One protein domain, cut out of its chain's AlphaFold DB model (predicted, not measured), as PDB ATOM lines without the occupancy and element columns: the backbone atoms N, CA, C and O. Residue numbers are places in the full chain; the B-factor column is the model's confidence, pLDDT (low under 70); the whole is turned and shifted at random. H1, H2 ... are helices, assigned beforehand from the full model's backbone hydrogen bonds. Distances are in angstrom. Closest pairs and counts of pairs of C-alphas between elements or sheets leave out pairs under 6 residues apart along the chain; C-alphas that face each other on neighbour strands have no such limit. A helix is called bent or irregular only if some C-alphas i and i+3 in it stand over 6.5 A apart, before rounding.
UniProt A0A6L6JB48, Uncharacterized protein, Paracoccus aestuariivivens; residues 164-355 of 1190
ATOM      1  N   ALA A 164     168.968 209.409 147.854       85.19
ATOM      2  CA  ALA A 164     170.237 208.882 148.369       85.19
ATOM      3  C   ALA A 164     170.040 207.845 149.490       85.19
ATOM      4  O   ALA A 164     170.702 206.804 149.497       85.19
ATOM      5  N   ALA A 165     169.094 208.091 150.400       89.12
ATOM      6  CA  ALA A 165     168.758 207.183 151.490       89.12
ATOM      7  C   ALA A 165     168.123 205.885 150.972       89.12
ATOM      8  O   ALA A 165     168.534 204.792 151.361       89.12
ATOM      9  N   ILE A 166     167.179 205.993 150.030       88.00
ATOM     10  CA  ILE A 166     166.536 204.837 149.382       88.00
ATOM     11  C   ILE A 166     167.580 203.978 148.653       88.00
ATOM     12  O   ILE A 166     167.587 202.752 148.782       88.00
ATOM     13  N   SER A 167     168.505 204.619 147.934       85.88
ATOM     14  CA  SER A 167     169.596 203.932 147.241       85.88
ATOM     15  C   SER A 167     170.536 203.203 148.206       85.88
ATOM     16  O   SER A 167     170.924 202.056 147.959       85.88
ATOM     17  N   ALA A 168     170.891 203.838 149.326       86.75
ATOM     18  CA  ALA A 168     171.725 203.224 150.355       86.75
ATOM     19  C   ALA A 168     171.039 202.012 151.004       86.75
ATOM     20  O   ALA A 168     171.676 200.968 151.150       86.75
ATOM     21  N   PHE A 169     169.738 202.120 151.308       88.56
ATOM     22  CA  PHE A 169     168.928 201.012 151.820       88.56
ATOM     23  C   PHE A 169     168.964 199.812 150.865       88.56
ATOM     24  O   PHE A 169     169.358 198.715 151.260       88.56
ATOM     25  N   GLY A 170     168.660 200.022 149.580       84.12
ATOM     26  CA  GLY A 170     168.693 198.947 148.581       84.12
ATOM     27  C   GLY A 170     170.072 198.331 148.372       84.12
ATOM     28  O   GLY A 170     170.193 197.119 148.186       84.12
ATOM     29  N   THR A 171     171.124 199.149 148.425       80.88
ATOM     30  CA  THR A 171     172.509 198.676 148.303       80.88
ATOM     31  C   THR A 171     172.907 197.784 149.480       80.88
ATOM     32  O   THR A 171     173.570 196.768 149.270       80.88
ATOM     33  N   ALA A 172     172.490 198.129 150.701       81.81
ATOM     34  CA  ALA A 172     172.757 197.331 151.894       81.81
ATOM     35  C   ALA A 172     172.098 195.944 151.809       81.81
ATOM     36  O   ALA A 172     172.798 194.942 151.933       81.81
ATOM     37  N   LEU A 173     170.804 195.883 151.468       78.62
ATOM     38  CA  LEU A 173     170.059 194.617 151.379       78.62
ATOM     39  C   LEU A 173     170.677 193.613 150.401       78.62
ATOM     40  O   LEU A 173     170.654 192.407 150.627       78.62
ATOM     41  N   ARG A 174     171.252 194.096 149.298       72.62
ATOM     42  CA  ARG A 174     171.818 193.224 148.262       72.62
ATOM     43  C   ARG A 174     173.204 192.682 148.579       72.62
ATOM     44  O   ARG A 174     173.557 191.626 148.061       72.62
ATOM     45  N   ARG A 175     173.982 193.366 149.422       65.19
ATOM     46  CA  ARG A 175     175.304 192.885 149.864       65.19
ATOM     47  C   ARG A 175     175.208 191.693 150.826       65.19
ATOM     48  O   ARG A 175     176.211 191.023 151.029       65.19
ATOM     49  N   GLN A 176     174.019 191.425 151.369       61.19
ATOM     50  CA  GLN A 176     173.742 190.389 152.372       61.19
ATOM     51  C   GLN A 176     172.858 189.240 151.834       61.19
ATOM     52  O   GLN A 176     172.319 188.452 152.604       61.19
ATOM     53  N   ASN A 177     172.690 189.106 150.509       52.97
ATOM     54  CA  ASN A 177     171.874 188.032 149.920       52.97
ATOM     55  C   ASN A 177     172.409 186.640 150.332       52.97
ATOM     56  O   ASN A 177     173.479 186.231 149.883       52.97
ATOM     57  N   GLY A 178     171.650 185.923 151.170       54.78
ATOM     58  CA  GLY A 178     172.035 184.636 151.767       54.78
ATOM     59  C   GLY A 178     172.178 184.641 153.295       54.78
ATOM     60  O   GLY A 178     172.566 183.614 153.850       54.78
ATOM     61  N   ASP A 179     171.883 185.759 153.970       57.19
ATOM     62  CA  ASP A 179     171.976 185.860 155.430       57.19
ATOM     63  C   ASP A 179     170.937 184.989 156.166       57.19
ATOM     64  O   ASP A 179     169.803 184.815 155.712       57.19
ATOM     65  N   ALA A 180     171.326 184.443 157.320       65.25
ATOM     66  CA  ALA A 180     170.467 183.590 158.147       65.25
ATOM     67  C   ALA A 180     169.432 184.398 158.958       65.25
ATOM     68  O   ALA A 180     168.439 183.821 159.408       65.25
ATOM     69  N   ASP A 181     169.649 185.712 159.120       82.12
ATOM     70  CA  ASP A 181     168.739 186.656 159.783       82.12
ATOM     71  C   ASP A 181     168.271 187.780 158.826       82.12
ATOM     72  O   ASP A 181     168.861 188.869 158.768       82.12
ATOM     73  N   PRO A 182     167.196 187.539 158.053       79.31
ATOM     74  CA  PRO A 182     166.677 188.515 157.100       79.31
ATOM     75  C   PRO A 182     166.046 189.744 157.773       79.31
ATOM     76  O   PRO A 182     165.996 190.806 157.154       79.31
ATOM     77  N   ILE A 183     165.567 189.630 159.018       85.44
ATOM     78  CA  ILE A 183     164.951 190.757 159.730       85.44
ATOM     79  C   ILE A 183     166.048 191.677 160.262       85.44
ATOM     80  O   ILE A 183     166.021 192.862 159.943       85.44
ATOM     81  N   GLY A 184     167.058 191.148 160.961       86.38
ATOM     82  CA  GLY A 184     168.185 191.952 161.453       86.38
ATOM     83  C   GLY A 184     168.907 192.715 160.335       86.38
ATOM     84  O   GLY A 184     169.245 193.889 160.490       86.38
ATOM     85  N   THR A 185     169.033 192.091 159.159       86.50
ATOM     86  CA  THR A 185     169.536 192.726 157.927       86.50
ATOM     87  C   THR A 185     168.708 193.954 157.515       86.50
ATOM     88  O   THR A 185     169.261 195.015 157.209       86.50
ATOM     89  N   LEU A 186     167.375 193.840 157.517       89.75
ATOM     90  CA  LEU A 186     166.474 194.949 157.185       89.75
ATOM     91  C   LEU A 186     166.591 196.102 158.194       89.75
ATOM     92  O   LEU A 186     166.595 197.267 157.788       89.75
ATOM     93  N   GLU A 187     166.713 195.791 159.487       89.94
ATOM     94  CA  GLU A 187     166.861 196.788 160.554       89.94
ATOM     95  C   GLU A 187     168.177 197.565 160.428       89.94
ATOM     96  O   GLU A 187     168.178 198.800 160.443       89.94
ATOM     97  N   GLU A 188     169.294 196.859 160.234       88.56
ATOM     98  CA  GLU A 188     170.613 197.471 160.061       88.56
ATOM     99  C   GLU A 188     170.655 198.365 158.810       88.56
ATOM    100  O   GLU A 188     171.150 199.499 158.854       88.56
ATOM    101  N   ALA A 189     170.113 197.873 157.691       89.88
ATOM    102  CA  ALA A 189     170.037 198.618 156.441       89.88
ATOM    103  C   ALA A 189     169.204 199.899 156.590       89.88
ATOM    104  O   ALA A 189     169.627 200.966 156.132       89.88
ATOM    105  N   LEU A 190     168.040 199.814 157.246       91.25
ATOM    106  CA  LEU A 190     167.163 200.962 157.473       91.25
ATOM    107  C   LEU A 190     167.825 201.998 158.387       91.25
ATOM    108  O   LEU A 190     167.803 203.186 158.069       91.25
ATOM    109  N   GLY A 191     168.473 201.560 159.471       89.38
ATOM    110  CA  GLY A 191     169.190 202.447 160.390       89.38
ATOM    111  C   GLY A 191     170.291 203.253 159.693       89.38
ATOM    112  O   GLY A 191     170.379 204.469 159.867       89.38
ATOM    113  N   LYS A 192     171.089 202.607 158.830       88.62
ATOM    114  CA  LYS A 192     172.116 203.295 158.022       88.62
ATOM    115  C   LYS A 192     171.508 204.266 157.009       88.62
ATOM    116  O   LYS A 192     172.046 205.352 156.810       88.62
ATOM    117  N   ALA A 193     170.403 203.889 156.370       91.50
ATOM    118  CA  ALA A 193     169.736 204.722 155.374       91.50
ATOM    119  C   ALA A 193     169.074 205.966 155.986       91.50
ATOM    120  O   ALA A 193     169.133 207.039 155.387       91.50
ATOM    121  N   LEU A 194     168.507 205.863 157.192       89.88
ATOM    122  CA  LEU A 194     167.901 206.995 157.903       89.88
ATOM    123  C   LEU A 194     168.901 208.131 158.165       89.88
ATOM    124  O   LEU A 194     168.521 209.297 158.094       89.88
ATOM    125  N   ALA A 195     170.186 207.818 158.367       88.62
ATOM    126  CA  ALA A 195     171.241 208.827 158.509       88.62
ATOM    127  C   ALA A 195     171.456 209.684 157.240       88.62
ATOM    128  O   ALA A 195     172.057 210.753 157.315       88.62
ATOM    129  N   LEU A 196     170.961 209.229 156.084       90.19
ATOM    130  CA  LEU A 196     171.028 209.921 154.792       90.19
ATOM    131  C   LEU A 196     169.695 210.590 154.403       90.19
ATOM    132  O   LEU A 196     169.580 211.110 153.293       90.19
ATOM    133  N   ALA A 197     168.688 210.566 155.284       89.94
ATOM    134  CA  ALA A 197     167.376 211.178 155.084       89.94
ATOM    135  C   ALA A 197     167.239 212.439 155.971       89.94
ATOM    136  O   ALA A 197     166.803 212.338 157.122       89.94
ATOM    137  N   PRO A 198     167.639 213.627 155.471       85.69
ATOM    138  CA  PRO A 198     167.858 214.814 156.307       85.69
ATOM    139  C   PRO A 198     166.572 215.521 156.757       85.69
ATOM    140  O   PRO A 198     166.604 216.278 157.724       85.69
ATOM    141  N   ASP A 199     165.456 215.298 156.064       88.62
ATOM    142  CA  ASP A 199     164.170 215.937 156.333       88.62
ATOM    143  C   ASP A 199     163.020 214.919 156.379       88.62
ATOM    144  O   ASP A 199     163.164 213.749 156.011       88.62
ATOM    145  N   LEU A 200     161.855 215.377 156.846       85.75
ATOM    146  CA  LEU A 200     160.674 214.534 157.014       85.75
ATOM    147  C   LEU A 200     160.184 213.930 155.687       85.75
ATOM    148  O   LEU A 200     159.718 212.793 155.676       85.75
ATOM    149  N   ALA A 201     160.297 214.654 154.570       84.56
ATOM    150  CA  ALA A 201     159.853 214.155 153.271       84.56
ATOM    151  C   ALA A 201     160.749 212.999 152.796       84.56
ATOM    152  O   ALA A 201     160.245 211.965 152.353       84.56
ATOM    153  N   ALA A 202     162.068 213.135 152.956       86.56
ATOM    154  CA  ALA A 202     163.048 212.090 152.684       86.56
ATOM    155  C   ALA A 202     162.851 210.860 153.583       86.56
ATOM    156  O   ALA A 202     162.923 209.726 153.108       86.56
ATOM    157  N   GLN A 203     162.564 211.073 154.872       88.25
ATOM    158  CA  GLN A 203     162.276 209.994 155.820       88.25
ATOM    159  C   GLN A 203     160.998 209.242 155.433       88.25
ATOM    160  O   GLN A 203     161.017 208.017 155.345       88.25
ATOM    161  N   GLN A 204     159.908 209.951 155.127       86.69
ATOM    162  CA  GLN A 204     158.649 209.331 154.699       86.69
ATOM    163  C   GLN A 204     158.809 208.518 153.409       86.69
ATOM    164  O   GLN A 204     158.321 207.388 153.335       86.69
ATOM    165  N   ALA A 205     159.524 209.053 152.417       85.00
ATOM    166  CA  ALA A 205     159.796 208.345 151.171       85.00
ATOM    167  C   ALA A 205     160.600 207.055 151.407       85.00
ATOM    168  O   ALA A 205     160.232 206.003 150.880       85.00
ATOM    169  N   LEU A 206     161.640 207.101 152.252       89.19
ATOM    170  CA  LEU A 206     162.419 205.923 152.647       89.19
ATOM    171  C   LEU A 206     161.565 204.871 153.369       89.19
ATOM    172  O   LEU A 206     161.678 203.684 153.067       89.19
ATOM    173  N   ILE A 207     160.700 205.283 154.298       90.00
ATOM    174  CA  ILE A 207     159.833 204.366 155.054       90.00
ATOM    175  C   ILE A 207     158.862 203.642 154.113       90.00
ATOM    176  O   ILE A 207     158.716 202.419 154.186       90.00
ATOM    177  N   LEU A 208     158.226 204.370 153.192       87.69
ATOM    178  CA  LEU A 208     157.326 203.795 152.186       87.69
ATOM    179  C   LEU A 208     158.052 202.805 151.264       87.69
ATOM    180  O   LEU A 208     157.529 201.735 150.956       87.69
ATOM    181  N   ALA A 209     159.279 203.137 150.866       85.69
ATOM    182  CA  ALA A 209     160.180 202.256 150.133       85.69
ATOM    183  C   ALA A 209     160.497 200.961 150.915       85.69
ATOM    184  O   ALA A 209     160.327 199.857 150.394       85.69
ATOM    185  N   ALA A 210     160.906 201.087 152.182       90.00
ATOM    186  CA  ALA A 210     161.289 199.964 153.038       90.00
ATOM    187  C   ALA A 210     160.112 199.038 153.382       90.00
ATOM    188  O   ALA A 210     160.294 197.823 153.488       90.00
ATOM    189  N   THR A 211     158.899 199.590 153.487       91.62
ATOM    190  CA  THR A 211     157.662 198.850 153.804       91.62
ATOM    191  C   THR A 211     157.476 197.621 152.914       91.62
ATOM    192  O   THR A 211     157.047 196.574 153.390       91.62
ATOM    193  N   VAL A 212     157.843 197.711 151.632       89.56
ATOM    194  CA  VAL A 212     157.702 196.601 150.681       89.56
ATOM    195  C   VAL A 212     158.533 195.383 151.096       89.56
ATOM    196  O   VAL A 212     158.022 194.263 151.079       89.56
ATOM    197  N   GLU A 213     159.790 195.585 151.500       88.38
ATOM    198  CA  GLU A 213     160.678 194.485 151.895       88.38
ATOM    199  C   GLU A 213     160.323 193.948 153.294       88.38
ATOM    200  O   GLU A 213     160.316 192.734 153.492       88.38
ATOM    201  N   PHE A 214     159.902 194.805 154.234       91.81
ATOM    202  CA  PHE A 214     159.387 194.349 155.535       91.81
ATOM    203  C   PHE A 214     158.085 193.541 155.399       91.81
ATOM    204  O   PHE A 214     157.924 192.528 156.077       91.81
ATOM    205  N   CYS A 215     157.170 193.910 154.495       91.38
ATOM    206  CA  CYS A 215     155.981 193.104 154.194       91.38
ATOM    207  C   CYS A 215     156.331 191.752 153.553       91.38
ATOM    208  O   CYS A 215     155.670 190.754 153.841       91.38
ATOM    209  N   ARG A 216     157.367 191.686 152.704       86.88
ATOM    210  CA  ARG A 216     157.866 190.415 152.147       86.88
ATOM    211  C   ARG A 216     158.416 189.483 153.228       86.88
ATOM    212  O   ARG A 216     158.209 188.279 153.130       86.88
ATOM    213  N   ALA A 217     159.073 190.038 154.244       87.88
ATOM    214  CA  ALA A 217     159.614 189.298 155.383       87.88
ATOM    215  C   ALA A 217     158.592 189.051 156.516       87.88
ATOM    216  O   ALA A 217     158.978 188.578 157.581       87.88
ATOM    217  N   ASP A 218     157.310 189.397 156.319       88.69
ATOM    218  CA  ASP A 218     156.264 189.363 157.356       88.69
ATOM    219  C   ASP A 218     156.646 190.133 158.650       88.69
ATOM    220  O   ASP A 218     156.202 189.803 159.748       88.69
ATOM    221  N   ALA A 219     157.439 191.205 158.514       91.19
ATOM    222  CA  ALA A 219     158.067 191.954 159.607       91.19
ATOM    223  C   ALA A 219     157.577 193.417 159.740       91.19
ATOM    224  O   ALA A 219     158.257 194.272 160.307       91.19
ATOM    225  N   LEU A 220     156.392 193.749 159.216       91.31
ATOM    226  CA  LEU A 220     155.841 195.109 159.322       91.31
ATOM    227  C   LEU A 220     155.698 195.625 160.776       91.31
ATOM    228  O   LEU A 220     156.014 196.792 161.012       91.31
ATOM    229  N   PRO A 221     155.285 194.813 161.775       88.62
ATOM    230  CA  PRO A 221     155.257 195.261 163.171       88.62
ATOM    231  C   PRO A 221     156.627 195.710 163.702       88.62
ATOM    232  O   PRO A 221     156.702 196.654 164.486       88.62
ATOM    233  N   GLN A 222     157.707 195.067 163.256       90.06
ATOM    234  CA  GLN A 222     159.080 195.421 163.602       90.06
ATOM    235  C   GLN A 222     159.452 196.772 162.989       90.06
ATOM    236  O   GLN A 222     159.973 197.628 163.700       90.06
ATOM    237  N   LEU A 223     159.086 197.022 161.724       92.38
ATOM    238  CA  LEU A 223     159.241 198.347 161.116       92.38
ATOM    239  C   LEU A 223     158.548 199.422 161.962       92.38
ATOM    240  O   LEU A 223     159.173 200.420 162.300       92.38
ATOM    241  N   ILE A 224     157.296 199.200 162.372       90.44
ATOM    242  CA  ILE A 224     156.545 200.151 163.210       90.44
ATOM    243  C   ILE A 224     157.265 200.416 164.542       90.44
ATOM    244  O   ILE A 224     157.393 201.572 164.944       90.44
ATOM    245  N   ALA A 225     157.784 199.378 165.204       89.88
ATOM    246  CA  ALA A 225     158.552 199.534 166.439       89.88
ATOM    247  C   ALA A 225     159.835 200.364 166.230       89.88
ATOM    248  O   ALA A 225     160.164 201.221 167.056       89.88
ATOM    249  N   ILE A 226     160.527 200.174 165.101       89.19
ATOM    250  CA  ILE A 226     161.704 200.972 164.727       89.19
ATOM    251  C   ILE A 226     161.317 202.441 164.555       89.19
ATOM    252  O   ILE A 226     161.979 203.302 165.138       89.19
ATOM    253  N   LEU A 227     160.230 202.737 163.831       90.38
ATOM    254  CA  LEU A 227     159.758 204.114 163.640       90.38
ATOM    255  C   LEU A 227     159.445 204.792 164.976       90.38
ATOM    256  O   LEU A 227     159.912 205.902 165.228       90.38
ATOM    257  N   GLN A 228     158.734 204.092 165.864       89.12
ATOM    258  CA  GLN A 228     158.399 204.584 167.201       89.12
ATOM    259  C   GLN A 228     159.651 204.866 168.041       89.12
ATOM    260  O   GLN A 228     159.738 205.918 168.672       89.12
ATOM    261  N   SER A 229     160.645 203.970 168.015       87.62
ATOM    262  CA  SER A 229     161.904 204.150 168.760       87.62
ATOM    263  C   SER A 229     162.741 205.341 168.273       87.62
ATOM    264  O   SER A 229     163.452 205.951 169.069       87.62
ATOM    265  N   HIS A 230     162.616 205.708 166.994       83.12
ATOM    266  CA  HIS A 230     163.302 206.849 166.382       83.12
ATOM    267  C   HIS A 230     162.462 208.139 166.389       83.12
ATOM    268  O   HIS A 230     162.917 209.163 165.884       83.12
ATOM    269  N   GLY A 231     161.244 208.115 166.945       85.00
ATOM    270  CA  GLY A 231     160.335 209.265 166.940       85.00
ATOM    271  C   GLY A 231     159.868 209.683 165.539       85.00
ATOM    272  O   GLY A 231     159.523 210.846 165.333       85.00
ATOM    273  N   LEU A 232     159.880 208.760 164.572       85.31
ATOM    274  CA  LEU A 232     159.469 209.011 163.191       85.31
ATOM    275  C   LEU A 232     157.954 208.803 163.043       85.31
ATOM    276  O   LEU A 232     157.429 207.809 163.550       85.31
ATOM    277  N   PRO A 233     157.228 209.704 162.355       75.75
ATOM    278  CA  PRO A 233     155.795 209.539 162.153       75.75
ATOM    279  C   PRO A 233     155.498 208.424 161.144       75.75
ATOM    280  O   PRO A 233     156.282 208.159 160.230       75.75
ATOM    281  N   GLU A 234     154.321 207.812 161.275       74.00
ATOM    282  CA  GLU A 234     153.792 206.914 160.247       74.00
ATOM    283  C   GLU A 234     153.623 207.661 158.908       74.00
ATOM    284  O   GLU A 234     153.352 208.871 158.898       74.00
ATOM    285  N   PRO A 235     153.764 206.975 157.759       71.94
ATOM    286  CA  PRO A 235     153.551 207.605 156.462       71.94
ATOM    287  C   PRO A 235     152.123 208.151 156.332       71.94
ATOM    288  O   PRO A 235     151.148 207.429 156.547       71.94
ATOM    289  N   ALA A 236     151.975 209.424 155.952       64.31
ATOM    290  CA  ALA A 236     150.653 209.997 155.710       64.31
ATOM    291  C   ALA A 236     150.027 209.405 154.431       64.31
ATOM    292  O   ALA A 236     150.702 209.251 153.415       64.31
ATOM    293  N   SER A 237     148.723 209.102 154.464       55.66
ATOM    294  CA  SER A 237     147.992 208.437 153.366       55.66
ATOM    295  C   SER A 237     147.925 209.247 152.067       55.66
ATOM    296  O   SER A 237     147.733 208.674 151.002       55.66
ATOM    297  N   TRP A 238     148.101 210.568 152.150       55.28
ATOM    298  CA  TRP A 238     148.110 211.508 151.025       55.28
ATOM    299  C   TRP A 238     149.523 211.949 150.617       55.28
ATOM    300  O   TRP A 238     149.660 212.823 149.764       55.28
ATOM    301  N   ALA A 239     150.575 211.399 151.238       52.16
ATOM    302  CA  ALA A 239     151.919 211.956 151.114       52.16
ATOM    303  C   ALA A 239     152.486 211.889 149.685       52.16
ATOM    304  O   ALA A 239     153.266 212.769 149.339       52.16
ATOM    305  N   PHE A 240     152.107 210.913 148.848       60.16
ATOM    306  CA  PHE A 240     152.650 210.751 147.491       60.16
ATOM    307  C   PHE A 240     151.710 209.954 146.560       60.16
ATOM    308  O   PHE A 240     150.749 209.343 147.016       60.16
ATOM    309  N   GLU A 241     152.034 209.979 145.261       72.06
ATOM    310  CA  GLU A 241     151.524 209.221 144.097       72.06
ATOM    311  C   GLU A 241     150.804 207.866 144.370       72.06
ATOM    312  O   GLU A 241     151.091 207.198 145.371       72.06
ATOM    313  N   PRO A 242     149.951 207.368 143.439       77.81
ATOM    314  CA  PRO A 242     149.136 206.148 143.599       77.81
ATOM    315  C   PRO A 242     149.839 204.891 144.144       77.81
ATOM    316  O   PRO A 242     149.202 204.032 144.758       77.81
ATOM    317  N   TRP A 243     151.156 204.788 143.971       79.62
ATOM    318  CA  TRP A 243     151.960 203.646 144.397       79.62
ATOM    319  C   TRP A 243     152.110 203.440 145.894       79.62
ATOM    320  O   TRP A 243     152.492 202.342 146.297       79.62
ATOM    321  N   THR A 244     151.811 204.453 146.703       84.38
ATOM    322  CA  THR A 244     151.970 204.404 148.164       84.38
ATOM    323  C   THR A 244     150.745 203.871 148.903       84.38
ATOM    324  O   THR A 244     150.832 203.543 150.091       84.38
ATOM    325  N   ARG A 245     149.602 203.741 148.215       88.06
ATOM    326  CA  ARG A 245     148.314 203.386 148.835       88.06
ATOM    327  C   ARG A 245     148.347 202.029 149.538       88.06
ATOM    328  O   ARG A 245     147.806 201.897 150.632       88.06
ATOM    329  N   ALA A 246     149.015 201.026 148.959       91.06
ATOM    330  CA  ALA A 246     149.103 199.698 149.574       91.06
ATOM    331  C   ALA A 246     149.933 199.706 150.868       91.06
ATOM    332  O   ALA A 246     149.564 199.058 151.842       91.06
ATOM    333  N   GLN A 247     151.030 200.465 150.898       91.75
ATOM    334  CA  GLN A 247     151.876 200.656 152.074       91.75
ATOM    335  C   GLN A 247     151.085 201.357 153.173       91.75
ATOM    336  O   GLN A 247     151.038 200.863 154.296       91.75
ATOM    337  N   ALA A 248     150.403 202.457 152.838       89.62
ATOM    338  CA  ALA A 248     149.545 203.176 153.775       89.62
ATOM    339  C   ALA A 248     148.451 202.262 154.355       89.62
ATOM    340  O   ALA A 248     148.248 202.241 155.568       89.62
ATOM    341  N   MET A 249     147.805 201.442 153.520       91.62
ATOM    342  CA  MET A 249     146.820 200.450 153.962       91.62
ATOM    343  C   MET A 249     147.422 199.463 154.974       91.62
ATOM    344  O   MET A 249     146.781 199.139 155.974       91.62
ATOM    345  N   ALA A 250     148.658 199.012 154.757       92.56
ATOM    346  CA  ALA A 250     149.331 198.090 155.664       92.56
ATOM    347  C   ALA A 250     149.595 198.708 157.053       92.56
ATOM    348  O   ALA A 250     149.333 198.058 158.066       92.56
ATOM    349  N   PHE A 251     150.010 199.979 157.118       91.19
ATOM    350  CA  PHE A 251     150.132 200.706 158.393       91.19
ATOM    351  C   PHE A 251     148.783 200.829 159.112       91.19
ATOM    352  O   PHE A 251     148.695 200.527 160.302       91.19
ATOM    353  N   ARG A 252     147.710 201.174 158.389       89.56
ATOM    354  CA  ARG A 252     146.348 201.295 158.947       89.56
ATOM    355  C   ARG A 252     145.857 199.979 159.560       89.56
ATOM    356  O   ARG A 252     145.298 199.980 160.656       89.56
ATOM    357  N   LEU A 253     146.143 198.850 158.904       90.31
ATOM    358  CA  LEU A 253     145.833 197.509 159.416       90.31
ATOM    359  C   LEU A 253     146.556 197.189 160.736       90.31
ATOM    360  O   LEU A 253     145.955 196.571 161.620       90.31
ATOM    361  N   CYS A 254     147.813 197.610 160.895       88.62
ATOM    362  CA  CYS A 254     148.569 197.430 162.138       88.62
ATOM    363  C   CYS A 254     148.146 198.412 163.244       88.62
ATOM    364  O   CYS A 254     148.098 198.028 164.411       88.62
ATOM    365  N   ALA A 255     147.766 199.640 162.883       86.44
ATOM    366  CA  ALA A 255     147.252 200.655 163.804       86.44
ATOM    367  C   ALA A 255     145.807 200.387 164.277       86.44
ATOM    368  O   ALA A 255     145.256 201.156 165.060       86.44
ATOM    369  N   SER A 256     145.179 199.294 163.822       82.88
ATOM    370  CA  SER A 256     143.761 198.976 164.062       82.88
ATOM    371  C   SER A 256     142.772 200.015 163.506       82.88
ATOM    372  O   SER A 256     141.606 200.031 163.905       82.88
ATOM    373  N   ASP A 257     143.199 200.833 162.539       89.94
ATOM    374  CA  ASP A 257     142.338 201.737 161.771       89.94
ATOM    375  C   ASP A 257     141.647 200.965 160.639       89.94
ATOM    376  O   ASP A 257     142.064 200.957 159.478       89.94
ATOM    377  N   GLN A 258     140.592 200.243 161.014       91.88
ATOM    378  CA  GLN A 258     139.887 199.345 160.101       91.88
ATOM    379  C   GLN A 258     139.123 200.092 158.992       91.88
ATOM    380  O   GLN A 258     139.023 199.564 157.888       91.88
ATOM    381  N   SER A 259     138.604 201.300 159.262       91.75
ATOM    382  CA  SER A 259     137.880 202.099 158.255       91.75
ATOM    383  C   SER A 259     138.837 202.603 157.182       91.75
ATOM    384  O   SER A 259     138.626 202.326 156.004       91.75
ATOM    385  N   GLY A 260     139.942 203.239 157.592       90.12
ATOM    386  CA  GLY A 260     140.936 203.764 156.658       90.12
ATOM    387  C   GLY A 260     141.611 202.668 155.829       90.12
ATOM    388  O   GLY A 260     141.921 202.875 154.657       90.12
ATOM    389  N   ALA A 261     141.801 201.470 156.397       91.69
ATOM    390  CA  ALA A 261     142.297 200.322 155.640       91.69
ATOM    391  C   ALA A 261     141.311 199.861 154.546       91.69
ATOM    392  O   ALA A 261     141.741 199.565 153.433       91.69
ATOM    393  N   CYS A 262     140.007 199.810 154.843       93.88
ATOM    394  CA  CYS A 262     138.980 199.461 153.856       93.88
ATOM    395  C   CYS A 262     138.854 200.517 152.752       93.88
ATOM    396  O   CYS A 262     138.790 200.147 151.584       93.88
ATOM    397  N   GLU A 263     138.873 201.804 153.108       92.94
ATOM    398  CA  GLU A 263     138.824 202.917 152.149       92.94
ATOM    399  C   GLU A 263     139.962 202.814 151.122       92.94
ATOM    400  O   GLU A 263     139.716 202.796 149.917       92.94
ATOM    401  N   LEU A 264     141.202 202.622 151.586       91.88
ATOM    402  CA  LEU A 264     142.358 202.447 150.702       91.88
ATOM    403  C   LEU A 264     142.278 201.161 149.864       91.88
ATOM    404  O   LEU A 264     142.691 201.158 148.704       91.88
ATOM    405  N   ALA A 265     141.757 200.065 150.424       93.62
ATOM    406  CA  ALA A 265     141.572 198.823 149.679       93.62
ATOM    407  C   ALA A 265     140.579 199.006 148.517       93.62
ATOM    408  O   ALA A 265     140.861 198.584 147.392       93.62
ATOM    409  N   ASP A 266     139.450 199.673 148.768       93.75
ATOM    410  CA  ASP A 266     138.446 199.974 147.748       93.75
ATOM    411  C   ASP A 266     138.977 200.957 146.693       93.75
ATOM    412  O   ASP A 266     138.745 200.747 145.501       93.75
ATOM    413  N   GLU A 267     139.763 201.965 147.084       91.75
ATOM    414  CA  GLU A 267     140.449 202.860 146.141       91.75
ATOM    415  C   GLU A 267     141.412 202.104 145.216       91.75
ATOM    416  O   GLU A 267     141.444 202.356 144.009       91.75
ATOM    417  N   ILE A 268     142.182 201.153 145.754       91.94
ATOM    418  CA  ILE A 268     143.089 200.309 144.965       91.94
ATOM    419  C   ILE A 268     142.292 199.440 143.983       91.94
ATOM    420  O   ILE A 268     142.659 199.336 142.813       91.94
ATOM    421  N   ALA A 269     141.182 198.845 144.426       93.94
ATOM    422  CA  ALA A 269     140.304 198.050 143.569       93.94
ATOM    423  C   ALA A 269     139.589 198.882 142.489       93.94
ATOM    424  O   ALA A 269     139.327 198.365 141.403       93.94
ATOM    425  N   ALA A 270     139.271 200.148 142.773       93.62
ATOM    426  CA  ALA A 270     138.655 201.073 141.823       93.62
ATOM    427  C   ALA A 270     139.642 201.586 140.762       93.62
ATOM    428  O   ALA A 270     139.216 201.939 139.664       93.62
ATOM    429  N   ASN A 271     140.946 201.576 141.058       91.31
ATOM    430  CA  ASN A 271     142.004 202.058 140.168       91.31
ATOM    431  C   ASN A 271     143.016 200.945 139.835       91.31
ATOM    432  O   ASN A 271     144.208 201.060 140.133       91.31
ATOM    433  N   PRO A 272     142.582 199.848 139.186       88.06
ATOM    434  CA  PRO A 272     143.418 198.672 138.969       88.06
ATOM    435  C   PRO A 272     144.566 198.908 137.985       88.06
ATOM    436  O   PRO A 272     145.405 198.030 137.857       88.06
ATOM    437  N   MET A 273     144.627 200.051 137.292       87.31
ATOM    438  CA  MET A 273     145.729 200.398 136.387       87.31
ATOM    439  C   MET A 273     146.857 201.173 137.072       87.31
ATOM    440  O   MET A 273     147.974 201.182 136.554       87.31
ATOM    441  N   ASP A 274     146.623 201.724 138.265       85.19
ATOM    442  CA  ASP A 274     147.649 202.439 139.021       85.19
ATOM    443  C   ASP A 274     148.785 201.495 139.407       85.19
ATOM    444  O   ASP A 274     148.564 200.318 139.702       85.19
ATOM    445  N   TRP A 275     150.028 201.972 139.390       81.56
ATOM    446  CA  TRP A 275     151.146 201.159 139.862       81.56
ATOM    447  C   TRP A 275     151.015 200.982 141.377       81.56
ATOM    448  O   TRP A 275     150.881 201.972 142.080       81.56
ATOM    449  N   VAL A 276     151.011 199.744 141.877       86.62
ATOM    450  CA  VAL A 276     150.822 199.422 143.305       86.62
ATOM    451  C   VAL A 276     151.808 198.327 143.710       86.62
ATOM    452  O   VAL A 276     152.060 197.396 142.943       86.62
ATOM    453  N   ALA A 277     152.339 198.399 144.933       87.81
ATOM    454  CA  ALA A 277     153.230 197.382 145.483       87.81
ATOM    455  C   ALA A 277     152.477 196.070 145.793       87.81
ATOM    456  O   ALA A 277     152.026 195.829 146.914       87.81
ATOM    457  N   THR A 278     152.377 195.177 144.806       89.62
ATOM    458  CA  THR A 278     151.703 193.875 144.950       89.62
ATOM    459  C   THR A 278     152.233 192.981 146.084       89.62
ATOM    460  O   THR A 278     151.414 192.256 146.645       89.62
ATOM    461  N   PRO A 279     153.515 193.021 146.517       88.88
ATOM    462  CA  PRO A 279     153.941 192.278 147.708       88.88
ATOM    463  C   PRO A 279     153.243 192.736 148.995       88.88
ATOM    464  O   PRO A 279     152.976 191.922 149.876       88.88
ATOM    465  N   VAL A 280     152.901 194.024 149.092       92.44
ATOM    466  CA  VAL A 280     152.178 194.581 150.243       92.44
ATOM    467  C   VAL A 280     150.714 194.139 150.220       92.44
ATOM    468  O   VAL A 280     150.172 193.757 151.253       92.44
ATOM    469  N   LEU A 281     150.090 194.085 149.037       93.81
ATOM    470  CA  LEU A 281     148.755 193.494 148.878       93.81
ATOM    471  C   LEU A 281     148.749 192.000 149.221       93.81
ATOM    472  O   LEU A 281     147.829 191.522 149.878       93.81
ATOM    473  N   ALA A 282     149.793 191.267 148.825       93.25
ATOM    474  CA  ALA A 282     149.957 189.859 149.162       93.25
ATOM    475  C   ALA A 282     150.064 189.657 150.683       93.25
ATOM    476  O   ALA A 282     149.417 188.767 151.230       93.25
ATOM    477  N   TRP A 283     150.826 190.511 151.376       94.50
ATOM    478  CA  TRP A 283     150.887 190.537 152.840       94.50
ATOM    479  C   TRP A 283     149.515 190.841 153.461       94.50
ATOM    480  O   TRP A 283     149.042 190.088 154.316       94.50
ATOM    481  N   ALA A 284     148.825 191.876 152.974       94.69
ATOM    482  CA  ALA A 284     147.504 192.265 153.465       94.69
ATOM    483  C   ALA A 284     146.446 191.169 153.247       94.69
ATOM    484  O   ALA A 284     145.564 190.999 154.083       94.69
ATOM    485  N   LEU A 285     146.561 190.374 152.178       94.69
ATOM    486  CA  LEU A 285     145.696 189.218 151.926       94.69
ATOM    487  C   LEU A 285     145.888 188.104 152.969       94.69
ATOM    488  O   LEU A 285     144.930 187.414 153.313       94.69
ATOM    489  N   ARG A 286     147.113 187.923 153.484       92.25
ATOM    490  CA  ARG A 286     147.428 186.928 154.526       92.25
ATOM    491  C   ARG A 286     147.078 187.419 155.930       92.25
ATOM    492  O   ARG A 286     146.714 186.607 156.781       92.25
ATOM    493  N   TYR A 287     147.165 188.729 156.173       92.06
ATOM    494  CA  TYR A 287     147.013 189.343 157.495       92.06
ATOM    495  C   TYR A 287     145.759 188.893 158.280       92.06
ATOM    496  O   TYR A 287     145.928 188.523 159.448       92.06
ATOM    497  N   PRO A 288     144.542 188.803 157.688       91.69
ATOM    498  CA  PRO A 288     143.327 188.338 158.371       91.69
ATOM    499  C   PRO A 288     143.411 186.964 159.040       91.69
ATOM    500  O   PRO A 288     142.625 186.679 159.942       91.69
ATOM    501  N   PHE A 289     144.338 186.112 158.600       89.94
ATOM    502  CA  PHE A 289     144.482 184.730 159.069       89.94
ATOM    503  C   PHE A 289     145.634 184.554 160.063       89.94
ATOM    504  O   PHE A 289     145.959 183.435 160.457       89.94
ATOM    505  N   THR A 290     146.256 185.655 160.483       88.94
ATOM    506  CA  THR A 290     147.319 185.664 161.490       88.94
ATOM    507  C   THR A 290     146.759 185.907 162.894       88.94
ATOM    508  O   THR A 290     145.652 186.419 163.071       88.94
ATOM    509  N   ALA A 291     147.556 185.608 163.925       86.19
ATOM    510  CA  ALA A 291     147.191 185.920 165.308       86.19
ATOM    511  C   ALA A 291     146.980 187.429 165.548       86.19
ATOM    512  O   ALA A 291     146.166 187.789 166.397       86.19
ATOM    513  N   ALA A 292     147.673 188.298 164.801       83.75
ATOM    514  CA  ALA A 292     147.500 189.749 164.861       83.75
ATOM    515  C   ALA A 292     146.193 190.201 164.181       83.75
ATOM    516  O   ALA A 292     145.460 191.024 164.727       83.75
ATOM    517  N   GLY A 293     145.842 189.593 163.044       84.81
ATOM    518  CA  GLY A 293     144.628 189.910 162.283       84.81
ATOM    519  C   GLY A 293     143.311 189.441 162.912       84.81
ATOM    520  O   GLY A 293     142.244 189.852 162.458       84.81
ATOM    521  N   ARG A 294     143.343 188.638 163.990       82.81
ATOM    522  CA  ARG A 294     142.135 188.123 164.677       82.81
ATOM    523  C   ARG A 294     141.167 189.212 165.159       82.81
ATOM    524  O   ARG A 294     139.998 188.928 165.399       82.81
ATOM    525  N   HIS A 295     141.664 190.435 165.345       84.50
ATOM    526  CA  HIS A 295     140.898 191.583 165.833       84.50
ATOM    527  C   HIS A 295     140.082 192.286 164.729       84.50
ATOM    528  O   HIS A 295     139.275 193.166 165.035       84.50
ATOM    529  N   LEU A 296     140.255 191.900 163.459       88.50
ATOM    530  CA  LEU A 296     139.473 192.441 162.349       88.50
ATOM    531  C   LEU A 296     138.018 191.955 162.403       88.50
ATOM    532  O   LEU A 296     137.737 190.749 162.494       88.50
ATOM    533  N   SER A 297     137.079 192.898 162.285       89.38
ATOM    534  CA  SER A 297     135.655 192.572 162.159       89.38
ATOM    535  C   SER A 297     135.383 191.728 160.902       89.38
ATOM    536  O   SER A 297     136.170 191.733 159.953       89.38
ATOM    537  N   GLY A 298     134.273 190.978 160.891       87.38
ATOM    538  CA  GLY A 298     133.891 190.151 159.735       87.38
ATOM    539  C   GLY A 298     133.772 190.974 158.450       87.38
ATOM    540  O   GLY A 298     134.404 190.640 157.453       87.38
ATOM    541  N   ASN A 299     133.077 192.113 158.518       89.19
ATOM    542  CA  ASN A 299     132.906 193.023 157.381       89.19
ATOM    543  C   ASN A 299     134.248 193.508 156.819       89.19
ATOM    544  O   ASN A 299     134.444 193.496 155.612       89.19
ATOM    545  N   VAL A 300     135.194 193.880 157.686       91.44
ATOM    546  CA  VAL A 300     136.513 194.380 157.263       91.44
ATOM    547  C   VAL A 300     137.329 193.290 156.573       91.44
ATOM    548  O   VAL A 300     137.959 193.550 155.550       91.44
ATOM    549  N   ARG A 301     137.274 192.046 157.073       92.19
ATOM    550  CA  ARG A 301     137.909 190.900 156.402       92.19
ATOM    551  C   ARG A 301     137.328 190.678 155.007       92.19
ATOM    552  O   ARG A 301     138.092 190.538 154.054       92.19
ATOM    553  N   THR A 302     136.002 190.691 154.885       93.19
ATOM    554  CA  THR A 302     135.307 190.522 153.604       93.19
ATOM    555  C   THR A 302     135.651 191.637 152.619       93.19
ATOM    556  O   THR A 302     136.022 191.339 151.484       93.19
ATOM    557  N   THR A 303     135.606 192.905 153.044       94.12
ATOM    558  CA  THR A 303     135.958 194.055 152.194       94.12
ATOM    559  C   THR A 303     137.396 193.958 151.696       94.12
ATOM    560  O   THR A 303     137.623 194.022 150.491       94.12
ATOM    561  N   LEU A 304     138.359 193.708 152.591       95.38
ATOM    562  CA  LEU A 304     139.777 193.630 152.235       95.38
ATOM    563  C   LEU A 304     140.059 192.514 151.215       95.38
ATOM    564  O   LEU A 304     140.674 192.753 150.175       95.38
ATOM    565  N   ILE A 305     139.581 191.292 151.482       96.00
ATOM    566  CA  ILE A 305     139.785 190.138 150.591       96.00
ATOM    567  C   ILE A 305     139.080 190.366 149.249       96.00
ATOM    568  O   ILE A 305     139.639 190.078 148.184       96.00
ATOM    569  N   SER A 306     137.861 190.907 149.273       96.12
ATOM    570  CA  SER A 306     137.106 191.200 148.056       96.12
ATOM    571  C   SER A 306     137.806 192.258 147.201       96.12
ATOM    572  O   SER A 306     137.971 192.045 146.003       96.12
ATOM    573  N   ALA A 307     138.284 193.353 147.795       96.38
ATOM    574  CA  ALA A 307     138.995 194.413 147.088       96.38
ATOM    575  C   ALA A 307     140.296 193.908 146.441       96.38
ATOM    576  O   ALA A 307     140.508 194.098 145.242       96.38
ATOM    577  N   ILE A 308     141.131 193.170 147.183       96.06
ATOM    578  CA  ILE A 308     142.400 192.627 146.664       96.06
ATOM    579  C   ILE A 308     142.164 191.610 145.532       96.06
ATOM    580  O   ILE A 308     142.888 191.596 144.529       96.06
ATOM    581  N   THR A 309     141.139 190.759 145.647       96.31
ATOM    582  CA  THR A 309     140.807 189.796 144.583       96.31
ATOM    583  C   THR A 309     140.183 190.463 143.358       96.31
ATOM    584  O   THR A 309     140.504 190.054 142.244       96.31
ATOM    585  N   ARG A 310     139.375 191.521 143.527       96.25
ATOM    586  CA  ARG A 310     138.875 192.359 142.419       96.25
ATOM    587  C   ARG A 310     140.008 193.064 141.686       96.25
ATOM    588  O   ARG A 310     140.031 193.058 140.463       96.25
ATOM    589  N   PHE A 311     140.970 193.620 142.420       95.00
ATOM    590  CA  PHE A 311     142.179 194.199 141.836       95.00
ATOM    591  C   PHE A 311     142.951 193.165 141.000       95.00
ATOM    592  O   PHE A 311     143.362 193.452 139.877       95.00
ATOM    593  N   SER A 312     143.112 191.947 141.526       94.06
ATOM    594  CA  SER A 312     143.826 190.864 140.833       94.06
ATOM    595  C   SER A 312     143.110 190.430 139.550       94.06
ATOM    596  O   SER A 312     143.748 190.235 138.522       94.06
ATOM    597  N   GLU A 313     141.782 190.311 139.604       94.75
ATOM    598  CA  GLU A 313     140.920 189.995 138.462       94.75
ATOM    599  C   GLU A 313     140.940 191.100 137.397       94.75
ATOM    600  O   GLU A 313     141.071 190.805 136.213       94.75
ATOM    601  N   ALA A 314     140.870 192.369 137.801       93.44
ATOM    602  CA  ALA A 314     140.903 193.500 136.877       93.44
ATOM    603  C   ALA A 314     142.259 193.661 136.167       93.44
ATOM    604  O   ALA A 314     142.320 194.238 135.084       93.44
ATOM    605  N   ARG A 315     143.341 193.128 136.751       89.62
ATOM    606  CA  ARG A 315     144.678 193.050 136.142       89.62
ATOM    607  C   ARG A 315     144.970 191.719 135.448       89.62
ATOM    608  O   ARG A 315     146.123 191.465 135.105       89.62
ATOM    609  N   ALA A 316     143.976 190.849 135.277       88.50
ATOM    610  CA  ALA A 316     144.183 189.552 134.652       88.50
ATOM    611  C   ALA A 316     144.718 189.691 133.207       88.50
ATOM    612  O   ALA A 316     144.196 190.506 132.445       88.50
ATOM    613  N   PRO A 317     145.692 188.864 132.788       87.75
ATOM    614  CA  PRO A 317     146.425 187.898 133.603       87.75
ATOM    615  C   PRO A 317     147.462 188.590 134.505       87.75
ATOM    616  O   PRO A 317     148.302 189.354 134.032       87.75
ATOM    617  N   LEU A 318     147.455 188.265 135.799       87.69
ATOM    618  CA  LEU A 318     148.431 188.774 136.766       87.69
ATOM    619  C   LEU A 318     149.489 187.700 137.053       87.69
ATOM    620  O   LEU A 318     149.143 186.575 137.394       87.69
ATOM    621  N   SER A 319     150.777 188.042 136.993       86.38
ATOM    622  CA  SER A 319     151.872 187.060 137.166       86.38
ATOM    623  C   SER A 319     152.814 187.354 138.339       86.38
ATOM    624  O   SER A 319     153.940 186.866 138.387       86.38
ATOM    625  N   CYS A 320     152.369 188.149 139.318       88.50
ATOM    626  CA  CYS A 320     153.161 188.398 140.521       88.50
ATOM    627  C   CYS A 320     153.228 187.142 141.405       88.50
ATOM    628  O   CYS A 320     152.210 186.692 141.934       88.50
ATOM    629  N   SER A 321     154.435 186.623 141.643       87.12
ATOM    630  CA  SER A 321     154.620 185.384 142.409       87.12
ATOM    631  C   SER A 321     154.130 185.469 143.859       87.12
ATOM    632  O   SER A 321     153.614 184.486 144.379       87.12
ATOM    633  N   GLU A 322     154.292 186.617 144.535       87.94
ATOM    634  CA  GLU A 322     153.838 186.790 145.930       87.94
ATOM    635  C   GLU A 322     152.316 186.737 146.035       87.94
ATOM    636  O   GLU A 322     151.770 186.100 146.940       87.94
ATOM    637  N   MET A 323     151.639 187.381 145.081       92.31
ATOM    638  CA  MET A 323     150.185 187.343 144.973       92.31
ATOM    639  C   MET A 323     149.715 185.918 144.697       92.31
ATOM    640  O   MET A 323     148.899 185.407 145.454       92.31
ATOM    641  N   ILE A 324     150.303 185.244 143.702       93.75
ATOM    642  CA  ILE A 324     149.984 183.849 143.370       93.75
ATOM    643  C   ILE A 324     150.139 182.947 144.600       93.75
ATOM    644  O   ILE A 324     149.201 182.234 144.957       93.75
ATOM    645  N   ARG A 325     151.285 183.002 145.294       92.19
ATOM    646  CA  ARG A 325     151.526 182.184 146.493       92.19
ATOM    647  C   ARG A 325     150.523 182.473 147.605       92.19
ATOM    648  O   ARG A 325     150.011 181.537 148.211       92.19
ATOM    649  N   SER A 326     150.226 183.747 147.859       94.19
ATOM    650  CA  SER A 326     149.289 184.151 148.914       94.19
ATOM    651  C   SER A 326     147.857 183.728 148.595       94.19
ATOM    652  O   SER A 326     147.152 183.239 149.473       94.19
ATOM    653  N   THR A 327     147.447 183.831 147.331       96.06
ATOM    654  CA  THR A 327     146.148 183.347 146.859       96.06
ATOM    655  C   THR A 327     146.047 181.824 146.948       96.06
ATOM    656  O   THR A 327     145.055 181.319 147.464       96.06
ATOM    657  N   VAL A 328     147.070 181.072 146.528       96.81
ATOM    658  CA  VAL A 328     147.092 179.604 146.678       96.81
ATOM    659  C   VAL A 328     147.025 179.207 148.155       96.81
ATOM    660  O   VAL A 328     146.264 178.310 148.512       96.81
ATOM    661  N   ALA A 329     147.762 179.895 149.031       94.38
ATOM    662  CA  ALA A 329     147.720 179.645 150.470       94.38
ATOM    663  C   ALA A 329     146.330 179.917 151.071       94.38
ATOM    664  O   ALA A 329     145.854 179.104 151.865       94.38
ATOM    665  N   LEU A 330     145.667 181.007 150.661       95.12
ATOM    666  CA  LEU A 330     144.284 181.324 151.035       95.12
ATOM    667  C   LEU A 330     143.324 180.207 150.600       95.12
ATOM    668  O   LEU A 330     142.578 179.685 151.428       95.12
ATOM    669  N   LEU A 331     143.392 179.798 149.330       95.94
ATOM    670  CA  LEU A 331     142.549 178.745 148.758       95.94
ATOM    671  C   LEU A 331     142.753 177.388 149.450       95.94
ATOM    672  O   LEU A 331     141.784 176.672 149.681       95.94
ATOM    673  N   ALA A 332     143.995 177.045 149.801       95.06
ATOM    674  CA  ALA A 332     144.337 175.744 150.373       95.06
ATOM    675  C   ALA A 332     144.123 175.646 151.893       95.06
ATOM    676  O   ALA A 332     143.867 174.555 152.404       95.06
ATOM    677  N   ASN A 333     144.279 176.748 152.636       92.31
ATOM    678  CA  ASN A 333     144.323 176.702 154.104       92.31
ATOM    679  C   ASN A 333     143.214 177.495 154.793       92.31
ATOM    680  O   ASN A 333     142.864 177.159 155.920       92.31
ATOM    681  N   SER A 334     142.663 178.523 154.152       91.56
ATOM    682  CA  SER A 334     141.847 179.531 154.843       91.56
ATOM    683  C   SER A 334     140.476 179.757 154.211       91.56
ATOM    684  O   SER A 334     139.666 180.491 154.765       91.56
ATOM    685  N   LEU A 335     140.174 179.088 153.097       91.50
ATOM    686  CA  LEU A 335     138.912 179.239 152.374       91.50
ATOM    687  C   LEU A 335     137.679 178.906 153.233       91.50
ATOM    688  O   LEU A 335     136.680 179.610 153.177       91.50
ATOM    689  N   HIS A 336     137.780 177.886 154.091       89.12
ATOM    690  CA  HIS A 336     136.721 177.479 155.025       89.12
ATOM    691  C   HIS A 336     136.423 178.513 156.127       89.12
ATOM    692  O   HIS A 336     135.463 178.352 156.875       89.12
ATOM    693  N   MET A 337     137.271 179.539 156.273       89.19
ATOM    694  CA  MET A 337     137.091 180.629 157.234       89.19
ATOM    695  C   MET A 337     136.315 181.817 156.643       89.19
ATOM    696  O   MET A 337     136.097 182.800 157.354       89.19
ATOM    697  N   LEU A 338     135.953 181.760 155.358       91.69
ATOM    698  CA  LEU A 338     135.179 182.786 154.659       91.69
ATOM    699  C   LEU A 338     133.695 182.410 154.629       91.69
ATOM    700  O   LEU A 338     133.345 181.235 154.726       91.69
ATOM    701  N   ASP A 339     132.822 183.406 154.475       91.81
ATOM    702  CA  ASP A 339     131.433 183.145 154.098       91.81
ATOM    703  C   ASP A 339     131.359 182.518 152.693       91.81
ATOM    704  O   ASP A 339     132.279 182.664 151.885       91.81
ATOM    705  N   ASN A 340     130.273 181.790 152.412       92.06
ATOM    706  CA  ASN A 340     130.151 181.000 151.182       92.06
ATOM    707  C   ASN A 340     130.244 181.862 149.913       92.06
ATOM    708  O   ASN A 340     130.924 181.464 148.968       92.06
ATOM    709  N   ASP A 341     129.619 183.043 149.910       94.44
ATOM    710  CA  ASP A 341     129.584 183.932 148.745       94.44
ATOM    711  C   ASP A 341     130.982 184.496 148.450       94.44
ATOM    712  O   ASP A 341     131.439 184.511 147.303       94.44
ATOM    713  N   LEU A 342     131.709 184.920 149.490       95.00
ATOM    714  CA  LEU A 342     133.087 185.378 149.350       95.00
ATOM    715  C   LEU A 342     134.031 184.237 148.957       95.00
ATOM    716  O   LEU A 342     134.900 184.447 148.111       95.00
ATOM    717  N   ALA A 343     133.883 183.042 149.538       95.81
ATOM    718  CA  ALA A 343     134.689 181.876 149.180       95.81
ATOM    719  C   ALA A 343     134.535 181.530 147.691       95.81
ATOM    720  O   ALA A 343     135.535 181.367 146.986       95.81
ATOM    721  N   GLU A 344     133.295 181.489 147.197       96.19
ATOM    722  CA  GLU A 344     132.993 181.280 145.782       96.19
ATOM    723  C   GLU A 344     133.596 182.392 144.909       96.19
ATOM    724  O   GLU A 344     134.280 182.111 143.918       96.19
ATOM    725  N   ALA A 345     133.433 183.659 145.304       96.12
ATOM    726  CA  ALA A 345     134.024 184.784 144.587       96.12
ATOM    727  C   ALA A 345     135.556 184.677 144.506       96.12
ATOM    728  O   ALA A 345     136.128 184.900 143.439       96.12
ATOM    729  N   VAL A 346     136.234 184.301 145.595       97.00
ATOM    730  CA  VAL A 346     137.694 184.119 145.627       97.00
ATOM    731  C   VAL A 346     138.131 183.015 144.660       97.00
ATOM    732  O   VAL A 346     139.099 183.226 143.925       97.00
ATOM    733  N   ILE A 347     137.429 181.876 144.598       97.06
ATOM    734  CA  ILE A 347     137.736 180.781 143.656       97.06
ATOM    735  C   ILE A 347     137.681 181.288 142.212       97.06
ATOM    736  O   ILE A 347     138.666 181.192 141.473       97.06
ATOM    737  N   TRP A 348     136.548 181.867 141.815       96.44
ATOM    738  CA  TRP A 348     136.317 182.284 140.434       96.44
ATOM    739  C   TRP A 348     137.195 183.466 140.010       96.44
ATOM    740  O   TRP A 348     137.705 183.482 138.888       96.44
ATOM    741  N   ARG A 349     137.434 184.434 140.903       96.75
ATOM    742  CA  ARG A 349     138.364 185.547 140.648       96.75
ATOM    743  C   ARG A 349     139.800 185.060 140.506       96.75
ATOM    744  O   ARG A 349     140.519 185.558 139.647       96.75
ATOM    745  N   SER A 350     140.209 184.059 141.287       96.31
ATOM    746  CA  SER A 350     141.546 183.459 141.177       96.31
ATOM    747  C   SER A 350     141.726 182.720 139.850       96.31
ATOM    748  O   SER A 350     142.756 182.886 139.200       96.31
ATOM    749  N   LEU A 351     140.712 181.966 139.407       96.06
ATOM    750  CA  LEU A 351     140.701 181.336 138.081       96.06
ATOM    751  C   LEU A 351     140.841 182.374 136.960       96.06
ATOM    752  O   LEU A 351     141.621 182.172 136.030       96.06
ATOM    753  N   ARG A 352     140.137 183.505 137.066       95.44
ATOM    754  CA  ARG A 352     140.237 184.605 136.098       95.44
ATOM    755  C   ARG A 352     141.596 185.291 136.110       95.44
ATOM    756  O   ARG A 352     142.172 185.470 135.044       95.44
ATOM    757  N   ALA A 353     142.125 185.611 137.287       94.19
ATOM    758  CA  ALA A 353     143.389 186.326 137.446       94.19
ATOM    759  C   ALA A 353     144.622 185.488 137.071       94.19
ATOM    760  O   ALA A 353     145.550 186.009 136.452       94.19
ATOM    761  N   PHE A 354     144.628 184.204 137.445       95.38
ATOM    762  CA  PHE A 354     145.828 183.360 137.447       95.38
ATOM    763  C   PHE A 354     145.704 182.084 136.602       95.38
ATOM    764  O   PHE A 354     146.672 181.338 136.482       95.38
ATOM    765  N   GLY A 355     144.553 181.807 135.983       94.94
ATOM    766  CA  GLY A 355     144.305 180.538 135.285       94.94
ATOM    767  C   GLY A 355     145.199 180.261 134.066       94.94
ATOM    768  O   GLY A 355     145.227 179.130 133.583       94.94
TER     769      GLY A 355
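What this domain is: This is residues 164 to 355 of the 1190 residues of an uncharacterized protein of Paracoccus aestuariivivens (UniProt A0A6L6JB48). Two groups of helices stand end to end: three helical hairpins side by side make a slab of two rows, H5, H7 and H9 in one and H6, H8 and H10 in the other, and a smaller group of H1, H2 and H3, with H4 beside H3, packs on it through the last part of H3. Each row runs one way, the two rows opposite ways. The 192 printed residues hold ten named helices, H1 to H10 in chain order, and no named strand; the class is all helix. The whole is compact, with a radius of gyration of the C-alphas of 16.7 A and spans of 50 by 35 by 32 A.

Where its parts are: H1, residues 164 to 175, begins at C-alpha 164 (170.237, 208.882, 148.369). H2 is residues 182 to 194. H3, residues 200 to 216, is 24.8 A long, with a kink of 27 degrees near residue 209. H4 is residues 220 to 229, H5 242 to 254, H6 258 to 270 and H7 278 to 289. H8, residues 298 to 314, is 24.1 A long. H9, residues 321 to 337, is 23.4 A long, with a kink of 50 degrees near residue 331. H10, residues 340 to 354, ends at C-alpha 354 (145.828, 183.360, 137.447). H5, H7 and H9 are irregular: C-alphas 243 and 246 are 7.1 A apart, 285 and 288 6.9 A, only just irregular, and 333 and 336 7.7 A.

How they stand to each other: H1, H2 and H3 form an up and down bundle, each running against the one before. H1 and H2, a hairpin, touch at a shallow tilt of 27 degrees, closest at the C-alphas of Ala 165 and Ala 193, 4.7 A. H3 is the hub, touching five helices. With residues 211 to 216 alone it touches H7 at a steep tilt of 63 degrees, closest at the C-alphas of Cys 215 and Val 280, 5.7 A. H5 to H10 form a second up and down bundle. In it H6 and H8 touch, the same way at 19 degrees, a shallow tilt, closest at the C-alphas of Ala 269 and Phe 311, 4.6 A. H7 and H9 touch, the same way at a shallow tilt of 17 degrees, closest at the C-alphas of Ala 282 and Met 323, 4.9 A. H1 and H10 are apart. Every O i to N i+4 pair is within hydrogen-bond range in H1, H2, H4, H6, H8 and H10; in H3 it is 11 of 13, in H5 7 of 9, in H7 6 of 8 and in H9 10 of 13.

The domain as a whole: The two C-alphas farthest apart, those of Pro 198 and Asn 340, are 50.9 A apart. The printed part has no cut. The link from H4 to H5, residues 230 to 241, is long. Residues 175 to 180, of which 175 belongs to H1, and 236 to 240 are under 70 in pLDDT; the mean of the printed part is 87.9.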